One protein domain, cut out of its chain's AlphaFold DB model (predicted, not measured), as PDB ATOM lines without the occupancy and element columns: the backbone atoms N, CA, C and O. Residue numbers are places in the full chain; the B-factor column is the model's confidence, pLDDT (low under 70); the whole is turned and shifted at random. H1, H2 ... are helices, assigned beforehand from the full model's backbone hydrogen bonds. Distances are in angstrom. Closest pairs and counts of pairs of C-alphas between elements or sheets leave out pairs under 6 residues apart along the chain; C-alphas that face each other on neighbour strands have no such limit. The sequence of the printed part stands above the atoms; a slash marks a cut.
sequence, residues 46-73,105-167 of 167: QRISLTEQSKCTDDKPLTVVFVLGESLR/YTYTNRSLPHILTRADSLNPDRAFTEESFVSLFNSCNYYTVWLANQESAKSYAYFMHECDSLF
ATOM      1  N   GLN A  46     -30.957 -10.106 -17.525       88.38
ATOM      2  CA  GLN A  46     -30.979  -9.128 -16.446       88.38
ATOM      3  C   GLN A  46     -31.952  -9.582 -15.353       88.38
ATOM      4  O   GLN A  46     -33.092  -9.964 -15.641       88.38
ATOM      5  N   ARG A  47     -31.486  -9.533 -14.107       92.06
ATOM      6  CA  ARG A  47     -32.244  -9.884 -12.906       92.06
ATOM      7  C   ARG A  47     -32.439  -8.638 -12.047       92.06
ATOM      8  O   ARG A  47     -31.745  -7.637 -12.209       92.06
ATOM      9  N   ILE A  48     -33.434  -8.681 -11.171       94.31
ATOM     10  CA  ILE A  48     -33.735  -7.612 -10.222       94.31
ATOM     11  C   ILE A  48     -32.597  -7.577  -9.203       94.31
ATOM     12  O   ILE A  48     -32.406  -8.541  -8.460       94.31
ATOM     13  N   SER A  49     -31.848  -6.475  -9.177       92.50
ATOM     14  CA  SER A  49     -30.740  -6.319  -8.241       92.50
ATOM     15  C   SER A  49     -31.237  -6.033  -6.830       92.50
ATOM     16  O   SER A  49     -32.193  -5.284  -6.621       92.50
ATOM     17  N   LEU A  50     -30.559  -6.619  -5.845       87.62
ATOM     18  CA  LEU A  50     -30.843  -6.408  -4.423       87.62
ATOM     19  C   LEU A  50     -30.030  -5.244  -3.828       87.62
ATOM     20  O   LEU A  50     -30.228  -4.865  -2.673       87.62
ATOM     21  N   THR A  51     -29.117  -4.671  -4.612       88.12
ATOM     22  CA  THR A  51     -28.042  -3.792  -4.132       88.12
ATOM     23  C   THR A  51     -28.479  -2.358  -3.827       88.12
ATOM     24  O   THR A  51     -27.835  -1.704  -3.006       88.12
ATOM     25  N   GLU A  52     -29.593  -1.875  -4.395       83.81
ATOM     26  CA  GLU A  52     -30.053  -0.477  -4.264       83.81
ATOM     27  C   GLU A  52     -30.255  -0.020  -2.808       83.81
ATOM     28  O   GLU A  52     -30.115   1.160  -2.493       83.81
ATOM     29  N   GLN A  53     -30.584  -0.951  -1.908       78.81
ATOM     30  CA  GLN A  53     -30.831  -0.676  -0.488       78.81
ATOM     31  C   GLN A  53     -29.687  -1.135   0.428       78.81
ATOM     32  O   GLN A  53     -29.800  -1.027   1.653       78.81
ATOM     33  N   SER A  54     -28.598  -1.661  -0.138       83.00
ATOM     34  CA  SER A  54     -27.470  -2.166   0.642       83.00
ATOM     35  C   SER A  54     -26.728  -1.024   1.350       83.00
ATOM     36  O   SER A  54     -26.541   0.068   0.812       83.00
ATOM     37  N   LYS A  55     -26.328  -1.262   2.602       86.31
ATOM     38  CA  LYS A  55     -25.481  -0.357   3.385       86.31
ATOM     39  C   LYS A  55     -24.307  -1.144   3.941       86.31
ATOM     40  O   LYS A  55     -24.507  -2.093   4.692       86.31
ATOM     41  N   CYS A  56     -23.103  -0.707   3.613       87.50
ATOM     42  CA  CYS A  56     -21.862  -1.320   4.064       87.50
ATOM     43  C   CYS A  56     -21.309  -0.435   5.189       87.50
ATOM     44  O   CYS A  56     -20.822   0.662   4.928       87.50
ATOM     45  N   THR A  57     -21.529  -0.831   6.445       81.44
ATOM     46  CA  THR A  57     -21.334   0.048   7.617       81.44
ATOM     47  C   THR A  57     -20.120  -0.290   8.480       81.44
ATOM     48  O   THR A  57     -19.798   0.491   9.370       81.44
ATOM     49  N   ASP A  58     -19.497  -1.453   8.286       78.31
ATOM     50  CA  ASP A  58     -18.362  -1.925   9.088       78.31
ATOM     51  C   ASP A  58     -17.228  -2.361   8.151       78.31
ATOM     52  O   ASP A  58     -17.458  -3.147   7.232       78.31
ATOM     53  N   ASP A  59     -16.020  -1.854   8.404       75.94
ATOM     54  CA  ASP A  59     -14.805  -2.137   7.629       75.94
ATOM     55  C   ASP A  59     -13.987  -3.296   8.225       75.94
ATOM     56  O   ASP A  59     -12.853  -3.561   7.812       75.94
ATOM     57  N   LYS A  60     -14.516  -3.993   9.239       84.44
ATOM     58  CA  LYS A  60     -13.844  -5.173   9.791       84.44
ATOM     59  C   LYS A  60     -13.726  -6.276   8.737       84.44
ATOM     60  O   LYS A  60     -14.705  -6.584   8.058       84.44
ATOM     61  N   PRO A  61     -12.564  -6.952   8.661       85.75
ATOM     62  CA  PRO A  61     -12.403  -8.088   7.771       85.75
ATOM     63  C   PRO A  61     -13.353  -9.211   8.197       85.75
ATOM     64  O   PRO A  61     -13.293  -9.698   9.327       85.75
ATOM     65  N   LEU A  62     -14.220  -9.624   7.277       89.81
ATOM     66  CA  LEU A  62     -15.160 -10.723   7.456       89.81
ATOM     67  C   LEU A  62     -14.944 -11.744   6.336       89.81
ATOM     68  O   LEU A  62     -14.912 -11.405   5.157       89.81
ATOM     69  N   THR A  63     -14.814 -13.015   6.709       94.19
ATOM     70  CA  THR A  63     -14.758 -14.136   5.767       94.19
ATOM     71  C   THR A  63     -15.909 -15.075   6.071       94.19
ATOM     72  O   THR A  63     -16.024 -15.578   7.187       94.19
ATOM     73  N   VAL A  64     -16.763 -15.308   5.076       94.50
ATOM     74  CA  VAL A  64     -17.921 -16.198   5.184       94.50
ATOM     75  C   VAL A  64     -17.742 -17.345   4.203       94.50
ATOM     76  O   VAL A  64     -17.477 -17.122   3.025       94.50
ATOM     77  N   VAL A  65     -17.912 -18.573   4.687       96.50
ATOM     78  CA  VAL A  65     -17.958 -19.772   3.845       96.50
ATOM     79  C   VAL A  65     -19.374 -20.323   3.901       96.50
ATOM     80  O   VAL A  65     -19.837 -20.750   4.957       96.50
ATOM     81  N   PHE A  66     -20.062 -20.305   2.762       96.69
ATOM     82  CA  PHE A  66     -21.398 -20.872   2.631       96.69
ATOM     83  C   PHE A  66     -21.325 -22.196   1.875       96.69
ATOM     84  O   PHE A  66     -20.969 -22.233   0.699       96.69
ATOM     85  N   VAL A  67     -21.637 -23.296   2.562       96.44
ATOM     86  CA  VAL A  67     -21.564 -24.643   1.987       96.44
ATOM     87  C   VAL A  67     -22.952 -25.081   1.536       96.44
ATOM     88  O   VAL A  67     -23.833 -25.339   2.355       96.44
ATOM     89  N   LEU A  68     -23.127 -25.211   0.224       94.62
ATOM     90  CA  LEU A  68     -24.313 -25.810  -0.377       94.62
ATOM     91  C   LEU A  68     -24.179 -27.337  -0.357       94.62
ATOM     92  O   LEU A  68     -23.367 -27.914  -1.078       94.62
ATOM     93  N   GLY A  69     -24.952 -27.993   0.508       93.50
ATOM     94  CA  GLY A  69     -24.998 -29.453   0.585       93.50
ATOM     95  C   GLY A  69     -25.826 -30.086  -0.537       93.50
ATOM     96  O   GLY A  69     -26.669 -29.436  -1.149       93.50
ATOM     97  N   GLU A  70     -25.635 -31.389  -0.750       93.81
ATOM     98  CA  GLU A  70     -26.391 -32.186  -1.720       93.81
ATOM     99  C   GLU A  70     -27.145 -33.312  -1.003       93.81
ATOM    100  O   GLU A  70     -26.536 -34.105  -0.283       93.81
ATOM    101  N   SER A  71     -28.467 -33.378  -1.195       92.75
ATOM    102  CA  SER A  71     -29.355 -34.478  -0.769       92.75
ATOM    103  C   SER A  71     -29.278 -34.934   0.708       92.75
ATOM    104  O   SER A  71     -29.850 -35.963   1.079       92.75
ATOM    105  N   LEU A  72     -28.601 -34.183   1.579       93.25
ATOM    106  CA  LEU A  72     -28.437 -34.509   2.994       93.25
ATOM    107  C   LEU A  72     -29.760 -34.342   3.748       93.25
ATOM    108  O   LEU A  72     -30.442 -33.327   3.619       93.25
ATOM    109  N   ARG A  73     -30.094 -35.320   4.594       92.88
ATOM    110  CA  ARG A  73     -31.304 -35.285   5.422       92.88
ATOM    111  C   ARG A  73     -30.968 -35.048   6.897       92.88
ATOM    112  O   ARG A  73     -30.072 -35.717   7.420       92.88
ATOM    113  N   TYR A 105     -38.444 -27.189  -1.662       94.19
ATOM    114  CA  TYR A 105     -38.336 -28.043  -2.843       94.19
ATOM    115  C   TYR A 105     -37.378 -29.211  -2.621       94.19
ATOM    116  O   TYR A 105     -36.389 -29.104  -1.894       94.19
ATOM    117  N   THR A 106     -37.638 -30.317  -3.316       93.00
ATOM    118  CA  THR A 106     -36.832 -31.550  -3.271       93.00
ATOM    119  C   THR A 106     -35.852 -31.688  -4.439       93.00
ATOM    120  O   THR A 106     -35.190 -32.714  -4.554       93.00
ATOM    121  N   TYR A 107     -35.786 -30.701  -5.338       92.56
ATOM    122  CA  TYR A 107     -34.954 -30.740  -6.542       92.56
ATOM    123  C   TYR A 107     -33.982 -29.565  -6.563       92.56
ATOM    124  O   TYR A 107     -34.406 -28.414  -6.456       92.56
ATOM    125  N   THR A 108     -32.698 -29.840  -6.803       92.38
ATOM    126  CA  THR A 108     -31.606 -28.852  -6.805       92.38
ATOM    127  C   THR A 108     -31.905 -27.629  -7.676       92.38
ATOM    128  O   THR A 108     -31.676 -26.497  -7.259       92.38
ATOM    129  N   ASN A 109     -32.511 -27.829  -8.853       92.69
ATOM    130  CA  ASN A 109     -32.848 -26.751  -9.792       92.69
ATOM    131  C   ASN A 109     -33.920 -25.763  -9.287       92.69
ATOM    132  O   ASN A 109     -34.050 -24.678  -9.850       92.69
ATOM    133  N   ARG A 110     -34.695 -26.128  -8.260       93.50
ATOM    134  CA  ARG A 110     -35.666 -25.254  -7.583       93.50
ATOM    135  C   ARG A 110     -35.165 -24.815  -6.210       93.50
ATOM    136  O   ARG A 110     -35.359 -23.659  -5.846       93.50
ATOM    137  N   SER A 111     -34.491 -25.703  -5.481       95.19
ATOM    138  CA  SER A 111     -33.980 -25.423  -4.139       95.19
ATOM    139  C   SER A 111     -32.866 -24.380  -4.154       95.19
ATOM    140  O   SER A 111     -32.929 -23.443  -3.367       95.19
ATOM    141  N   LEU A 112     -31.883 -24.485  -5.060       95.25
ATOM    142  CA  LEU A 112     -30.769 -23.529  -5.102       95.25
ATOM    143  C   LEU A 112     -31.244 -22.089  -5.340       95.25
ATOM    144  O   LEU A 112     -30.923 -21.230  -4.521       95.25
ATOM    145  N   PRO A 113     -32.065 -21.801  -6.367       95.50
ATOM    146  CA  PRO A 113     -32.560 -20.443  -6.565       95.50
ATOM    147  C   PRO A 113     -33.402 -19.919  -5.402       95.50
ATOM    148  O   PRO A 113     -33.348 -18.732  -5.088       95.50
ATOM    149  N   HIS A 114     -34.135 -20.797  -4.719       95.94
ATOM    150  CA  HIS A 114     -34.914 -20.416  -3.546       95.94
ATOM    151  C   HIS A 114     -34.040 -20.110  -2.318       95.94
ATOM    152  O   HIS A 114     -34.351 -19.197  -1.567       95.94
ATOM    153  N   ILE A 115     -32.942 -20.846  -2.112       95.81
ATOM    154  CA  ILE A 115     -31.993 -20.619  -1.005       95.81
ATOM    155  C   ILE A 115     -31.215 -19.312  -1.198       95.81
ATOM    156  O   ILE A 115     -30.917 -18.618  -0.231       95.81
ATOM    157  N   LEU A 116     -30.849 -18.997  -2.441       96.31
ATOM    158  CA  LEU A 116     -29.942 -17.893  -2.755       96.31
ATOM    159  C   LEU A 116     -30.637 -16.524  -2.856       96.31
ATOM    160  O   LEU A 116     -29.954 -15.501  -2.825       96.31
ATOM    161  N   THR A 117     -31.965 -16.489  -2.976       96.12
ATOM    162  CA  THR A 117     -32.760 -15.265  -3.198       96.12
ATOM    163  C   THR A 117     -33.756 -15.030  -2.061       96.12
ATOM    164  O   THR A 117     -33.830 -15.799  -1.107       96.12
ATOM    165  N   ARG A 118     -34.577 -13.975  -2.169       95.56
ATOM    166  CA  ARG A 118     -35.675 -13.690  -1.226       95.56
ATOM    167  C   ARG A 118     -36.981 -14.407  -1.587       95.56
ATOM    168  O   ARG A 118     -38.066 -13.903  -1.284       95.56
ATOM    169  N   ALA A 119     -36.895 -15.515  -2.317       96.19
ATOM    170  CA  ALA A 119     -38.060 -16.321  -2.631       96.19
ATOM    171  C   ALA A 119     -38.654 -16.934  -1.359       96.19
ATOM    172  O   ALA A 119     -37.940 -17.346  -0.447       96.19
ATOM    173  N   ASP A 120     -39.978 -16.978  -1.322       95.50
ATOM    174  CA  ASP A 120     -40.756 -17.622  -0.274       95.50
ATOM    175  C   ASP A 120     -42.007 -18.263  -0.891       95.50
ATOM    176  O   ASP A 120     -42.276 -18.114  -2.089       95.50
ATOM    177  N   SER A 121     -42.798 -18.965  -0.077       92.50
ATOM    178  CA  SER A 121     -44.020 -19.632  -0.542       92.50
ATOM    179  C   SER A 121     -45.076 -18.661  -1.100       92.50
ATOM    180  O   SER A 121     -45.970 -19.095  -1.823       92.50
ATOM    181  N   LEU A 122     -44.999 -17.359  -0.788       96.00
ATOM    182  CA  LEU A 122     -45.915 -16.333  -1.306       96.00
ATOM    183  C   LEU A 122     -45.413 -15.712  -2.620       96.00
ATOM    184  O   LEU A 122     -46.219 -15.288  -3.445       96.00
ATOM    185  N   ASN A 123     -44.095 -15.655  -2.819       96.50
ATOM    186  CA  ASN A 123     -43.421 -15.017  -3.949       96.50
ATOM    187  C   ASN A 123     -42.359 -15.954  -4.567       96.50
ATOM    188  O   ASN A 123     -41.172 -15.601  -4.609       96.50
ATOM    189  N   PRO A 124     -42.745 -17.139  -5.076       95.12
ATOM    190  CA  PRO A 124     -41.795 -18.137  -5.574       95.12
ATOM    191  C   PRO A 124     -41.041 -17.681  -6.833       95.12
ATOM    192  O   PRO A 124     -39.925 -18.135  -7.086       95.12
ATOM    193  N   ASP A 125     -41.613 -16.757  -7.608       94.75
ATOM    194  CA  ASP A 125     -41.019 -16.250  -8.851       94.75
ATOM    195  C   ASP A 125     -39.721 -15.462  -8.621       94.75
ATOM    196  O   ASP A 125     -38.870 -15.388  -9.515       94.75
ATOM    197  N   ARG A 126     -39.512 -14.926  -7.407       95.62
ATOM    198  CA  ARG A 126     -38.263 -14.240  -7.023       95.62
ATOM    199  C   ARG A 126     -37.035 -15.125  -7.204       95.62
ATOM    200  O   ARG A 126     -35.989 -14.631  -7.611       95.62
ATOM    201  N   ALA A 127     -37.201 -16.438  -7.037       95.12
ATOM    202  CA  ALA A 127     -36.144 -17.426  -7.214       95.12
ATOM    203  C   ALA A 127     -35.465 -17.316  -8.591       95.12
ATOM    204  O   ALA A 127     -34.258 -17.495  -8.719       95.12
ATOM    205  N   PHE A 128     -36.223 -16.961  -9.631       93.44
ATOM    206  CA  PHE A 128     -35.725 -16.885 -11.009       93.44
ATOM    207  C   PHE A 128     -35.612 -15.460 -11.548       93.44
ATOM    208  O   PHE A 128     -35.154 -15.288 -12.675       93.44
ATOM    209  N   THR A 129     -36.022 -14.455 -10.774       94.12
ATOM    210  CA  THR A 129     -36.078 -13.059 -11.228       94.12
ATOM    211  C   THR A 129     -35.147 -12.130 -10.458       94.12
ATOM    212  O   THR A 129     -34.767 -11.111 -11.022       94.12
ATOM    213  N   GLU A 130     -34.731 -12.470  -9.236       95.31
ATOM    214  CA  GLU A 130     -33.820 -11.657  -8.412       95.31
ATOM    215  C   GLU A 130     -32.379 -12.178  -8.446       95.31
ATOM    216  O   GLU A 130     -32.148 -13.384  -8.567       95.31
ATOM    217  N   GLU A 131     -31.401 -11.287  -8.327       95.56
ATOM    218  CA  GLU A 131     -30.009 -11.660  -8.030       95.56
ATOM    219  C   GLU A 131     -29.910 -12.369  -6.668       95.56
ATOM    220  O   GLU A 131     -30.802 -12.248  -5.819       95.56
ATOM    221  N   SER A 132     -28.839 -13.133  -6.442       95.81
ATOM    222  CA  SER A 132     -28.635 -13.771  -5.139       95.81
ATOM    223  C   SER A 132     -28.130 -12.794  -4.084       95.81
ATOM    224  O   SER A 132     -27.708 -11.674  -4.381       95.81
ATOM    225  N   PHE A 133     -28.072 -13.250  -2.833       94.88
ATOM    226  CA  PHE A 133     -27.376 -12.520  -1.775       94.88
ATOM    227  C   PHE A 133     -25.885 -12.272  -2.079       94.88
ATOM    228  O   PHE A 133     -25.308 -11.380  -1.468       94.88
ATOM    229  N   VAL A 134     -25.252 -13.005  -3.008       95.25
ATOM    230  CA  VAL A 134     -23.855 -12.759  -3.423       95.25
ATOM    231  C   VAL A 134     -23.705 -11.348  -3.990       95.25
ATOM    232  O   VAL A 134     -22.743 -10.659  -3.653       95.25
ATOM    233  N   SER A 135     -24.695 -10.869  -4.754       94.31
ATOM    234  CA  SER A 135     -24.712  -9.497  -5.284       94.31
ATOM    235  C   SER A 135     -24.581  -8.430  -4.187       94.31
ATOM    236  O   SER A 135     -23.906  -7.423  -4.389       94.31
ATOM    237  N   LEU A 136     -25.150  -8.675  -2.998       92.88
ATOM    238  CA  LEU A 136     -25.056  -7.778  -1.838       92.88
ATOM    239  C   LEU A 136     -23.640  -7.735  -1.254       92.88
ATOM    240  O   LEU A 136     -23.177  -6.685  -0.812       92.88
ATOM    241  N   PHE A 137     -22.946  -8.874  -1.240       92.50
ATOM    242  CA  PHE A 137     -21.549  -8.928  -0.813       92.50
ATOM    243  C   PHE A 137     -20.652  -8.204  -1.823       92.50
ATOM    244  O   PHE A 137     -19.836  -7.375  -1.422       92.50
ATOM    245  N   ASN A 138     -20.875  -8.415  -3.122       92.56
ATOM    246  CA  ASN A 138     -20.147  -7.706  -4.175       92.56
ATOM    247  C   ASN A 138     -20.353  -6.188  -4.099       92.56
ATOM    248  O   ASN A 138     -19.387  -5.433  -4.199       92.56
ATOM    249  N   SER A 139     -21.585  -5.714  -3.858       92.12
ATOM    250  CA  SER A 139     -21.847  -4.273  -3.707       92.12
ATOM    251  C   SER A 139     -21.155  -3.658  -2.490       92.12
ATOM    252  O   SER A 139     -20.939  -2.449  -2.454       92.12
ATOM    253  N   CYS A 140     -20.778  -4.485  -1.513       91.12
ATOM    254  CA  CYS A 140     -19.967  -4.095  -0.365       91.12
ATOM    255  C   CYS A 140     -18.466  -4.386  -0.532       91.12
ATOM    256  O   CYS A 140     -17.746  -4.403   0.463       91.12
ATOM    257  N   ASN A 141     -17.981  -4.570  -1.767       90.94
ATOM    258  CA  ASN A 141     -16.571  -4.811  -2.099       90.94
ATOM    259  C   ASN A 141     -15.970  -6.083  -1.474       90.94
ATOM    260  O   ASN A 141     -14.753  -6.170  -1.288       90.94
ATOM    261  N   TYR A 142     -16.796  -7.080  -1.153       93.12
ATOM    262  CA  TYR A 142     -16.286  -8.407  -0.824       93.12
ATOM    263  C   TYR A 142     -15.856  -9.115  -2.101       93.12
ATOM    264  O   TYR A 142     -16.578  -9.090  -3.091       93.12
ATOM    265  N   TYR A 143     -14.713  -9.793  -2.047       95.38
ATOM    266  CA  TYR A 143     -14.304 -10.702  -3.110       95.38
ATOM    267  C   TYR A 143     -15.055 -12.026  -2.968       95.38
ATOM    268  O   TYR A 143     -14.937 -12.696  -1.934       95.38
ATOM    269  N   THR A 144     -15.833 -12.402  -3.983       96.94
ATOM    270  CA  THR A 144     -16.695 -13.590  -3.925       96.94
ATOM    271  C   THR A 144     -16.212 -14.701  -4.847       96.94
ATOM    272  O   THR A 144     -15.800 -14.487  -5.986       96.94
ATOM    273  N   VAL A 145     -16.265 -15.931  -4.341       97.31
ATOM    274  CA  VAL A 145     -15.766 -17.112  -5.046       97.31
ATOM    275  C   VAL A 145     -16.798 -18.226  -4.974       97.31
ATOM    276  O   VAL A 145     -17.278 -18.560  -3.891       97.31
ATOM    277  N   TRP A 146     -17.083 -18.841  -6.121       96.69
ATOM    278  CA  TRP A 146     -17.864 -20.068  -6.197       96.69
ATOM    279  C   TRP A 146     -16.938 -21.258  -6.449       96.69
ATOM    280  O   TRP A 146     -16.258 -21.315  -7.473       96.69
ATOM    281  N   LEU A 147     -16.931 -22.217  -5.523       95.75
ATOM    282  CA  LEU A 147     -16.202 -23.482  -5.646       95.75
ATOM    283  C   LEU A 147     -17.213 -24.603  -5.904       95.75
ATOM    284  O   LEU A 147     -18.028 -24.904  -5.026       95.75
ATOM    285  N   ALA A 148     -17.183 -25.213  -7.086       93.56
ATOM    286  CA  ALA A 148     -18.135 -26.249  -7.475       93.56
ATOM    287  C   ALA A 148     -17.465 -27.614  -7.665       93.56
ATOM    288  O   ALA A 148     -16.448 -27.754  -8.329       93.56
ATOM    289  N   ASN A 149     -18.106 -28.663  -7.146       93.25
ATOM    290  CA  ASN A 149     -17.812 -30.058  -7.509       93.25
ATOM    291  C   ASN A 149     -18.957 -30.691  -8.330       93.25
ATOM    292  O   ASN A 149     -19.040 -31.907  -8.484       93.25
ATOM    293  N   GLN A 150     -19.892 -29.866  -8.803       85.56
ATOM    294  CA  GLN A 150     -21.025 -30.256  -9.636       85.56
ATOM    295  C   GLN A 150     -21.017 -29.414 -10.907       85.56
ATOM    296  O   GLN A 150     -20.595 -28.259 -10.888       85.56
ATOM    297  N   GLU A 151     -21.512 -29.984 -12.004       85.81
ATOM    298  CA  GLU A 151     -21.669 -29.240 -13.251       85.81
ATOM    299  C   GLU A 151     -22.666 -28.086 -13.082       85.81
ATOM    300  O   GLU A 151     -23.641 -28.165 -12.320       85.81
ATOM    301  N   SER A 152     -22.440 -27.007 -13.833       85.12
ATOM    302  CA  SER A 152     -23.410 -25.929 -13.921       85.12
ATOM    303  C   SER A 152     -24.703 -26.433 -14.562       85.12
ATOM    304  O   SER A 152     -24.722 -27.291 -15.452       85.12
ATOM    305  N   ALA A 153     -25.825 -25.887 -14.102       87.75
ATOM    306  CA  ALA A 153     -27.103 -26.083 -14.757       87.75
ATOM    307  C   ALA A 153     -27.755 -24.734 -15.013       87.75
ATOM    308  O   ALA A 153     -27.674 -23.816 -14.198       87.75
ATOM    309  N   LYS A 154     -28.509 -24.656 -16.112       87.25
ATOM    310  CA  LYS A 154     -29.262 -23.468 -16.543       87.25
ATOM    311  C   LYS A 154     -30.031 -22.777 -15.410       87.25
ATOM    312  O   LYS A 154     -30.147 -21.560 -15.396       87.25
ATOM    313  N   SER A 155     -30.555 -23.551 -14.459       86.69
ATOM    314  CA  SER A 155     -31.342 -23.050 -13.333       86.69
ATOM    315  C   SER A 155     -30.564 -22.244 -12.299       86.69
ATOM    316  O   SER A 155     -31.219 -21.552 -11.533       86.69
ATOM    317  N   TYR A 156     -29.236 -22.348 -12.228       89.81
ATOM    318  CA  TYR A 156     -28.420 -21.644 -11.227       89.81
ATOM    319  C   TYR A 156     -27.067 -21.145 -11.760       89.81
ATOM    320  O   TYR A 156     -26.328 -20.508 -11.019       89.81
ATOM    321  N   ALA A 157     -26.750 -21.377 -13.040       92.50
ATOM    322  CA  ALA A 157     -25.509 -20.915 -13.662       92.50
ATOM    323  C   ALA A 157     -25.317 -19.395 -13.533       92.50
ATOM    324  O   ALA A 157     -24.210 -18.928 -13.298       92.50
ATOM    325  N   TYR A 158     -26.395 -18.618 -13.626       92.94
ATOM    326  CA  TYR A 158     -26.331 -17.168 -13.447       92.94
ATOM    327  C   TYR A 158     -25.841 -16.767 -12.043       92.94
ATOM    328  O   TYR A 158     -25.040 -15.852 -11.962       92.94
ATOM    329  N   PHE A 159     -26.197 -17.491 -10.973       94.19
ATOM    330  CA  PHE A 159     -25.681 -17.210  -9.624       94.19
ATOM    331  C   PHE A 159     -24.195 -17.524  -9.488       94.19
ATOM    332  O   PHE A 159     -23.478 -16.814  -8.796       94.19
ATOM    333  N   MET A 160     -23.721 -18.572 -10.165       94.38
ATOM    334  CA  MET A 160     -22.289 -18.862 -10.226       94.38
ATOM    335  C   MET A 160     -21.566 -17.657 -10.846       94.38
ATOM    336  O   MET A 160     -20.604 -17.142 -10.290       94.38
ATOM    337  N   HIS A 161     -22.088 -17.145 -11.962       93.12
ATOM    338  CA  HIS A 161     -21.535 -15.987 -12.664       93.12
ATOM    339  C   HIS A 161     -21.776 -14.628 -11.979       93.12
ATOM    340  O   HIS A 161     -21.274 -13.626 -12.482       93.12
ATOM    341  N   GLU A 162     -22.494 -14.577 -10.852       93.69
ATOM    342  CA  GLU A 162     -22.513 -13.397  -9.979       93.69
ATOM    343  C   GLU A 162     -21.216 -13.285  -9.158       93.69
ATOM    344  O   GLU A 162     -20.885 -12.191  -8.716       93.69
ATOM    345  N   CYS A 163     -20.467 -14.376  -8.954       95.62
ATOM    346  CA  CYS A 163     -19.192 -14.340  -8.236       95.62
ATOM    347  C   CYS A 163     -18.043 -13.783  -9.090       95.62
ATOM    348  O   CYS A 163     -17.997 -13.989 -10.304       95.62
ATOM    349  N   ASP A 164     -17.047 -13.176  -8.438       96.56
ATOM    350  CA  ASP A 164     -15.843 -12.670  -9.113       96.56
ATOM    351  C   ASP A 164     -14.983 -13.793  -9.708       96.56
ATOM    352  O   ASP A 164     -14.219 -13.586 -10.656       96.56
ATOM    353  N   SER A 165     -15.035 -14.994  -9.127       96.06
ATOM    354  CA  SER A 165     -14.253 -16.143  -9.590       96.06
ATOM    355  C   SER A 165     -14.979 -17.473  -9.411       96.06
ATOM    356  O   SER A 165     -15.723 -17.682  -8.453       96.06
ATOM    357  N   LEU A 166     -14.728 -18.378 -10.359       93.69
ATOM    358  CA  LEU A 166     -15.348 -19.694 -10.491       93.69
ATOM    359  C   LEU A 166     -14.264 -20.770 -10.550       93.69
ATOM    360  O   LEU A 166     -13.347 -20.646 -11.368       93.69
ATOM    361  N   PHE A 167     -14.395 -21.816  -9.734       89.00
ATOM    362  CA  PHE A 167     -13.500 -22.977  -9.719       89.00
ATOM    363  C   PHE A 167     -14.276 -24.291  -9.707       89.00
ATOM    364  O   PHE A 167     -15.350 -24.340  -9.058       89.00
TER     365      PHE A 167
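Overview. This is residues 46 to 73 and 105 to 167 of the 167 residues of the protein "Sulfatase domain-containing protein" of Porphyromonadaceae bacterium (UniProt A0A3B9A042). Little regular structure is here: four short helices sit among loops, H1 beside H2 and H3 beyond the end of H1, while unnamed residues 46 to 73 sweep past them in a wide arc. The printed part has 91 residues, 24 of them in H1, H2, H3 and H4, in that order; it has no named strand and is all helix. It is compact, with a radius of gyration of the C-alphas of 13.6 A and spans of 38 by 31 by 27 A.

Arrangement. Start at H1, residues 108 to 116, which touches H2, residues 126 to 129; their closest C-alphas, of Pro 113 and Ala 127, are 4.7 A apart. H3, residues 133 to 139, is close to H1 but not clearly touching, the closest C-alphas, of Leu 116 and Phe 133, 6.0 A apart. H4, residues 157 to 160, is close to H3 but not clearly touching, the closest C-alphas, of Val 134 and Phe 159, 7.8 A apart. Every O i to N i+4 pair is within hydrogen-bond range in H3, and 4 of 5 in H1; H2 and H4 are too short for one.

Along the chain. Find C-alpha 108 at (-31.606, -28.852, -6.805); H1 runs 11.8 A from there. H3 runs 10.1 A, H2 4.9 A, and H4 5.1 A to C-alpha 160 at (-22.289, -18.862, -10.226).

Size, cuts and confidence. Residues 74 to 104 are not printed; C-alphas 73 and 105 are 13.0 A apart. The link from H3 to H4 is long. No printed residue is under 70 in pLDDT.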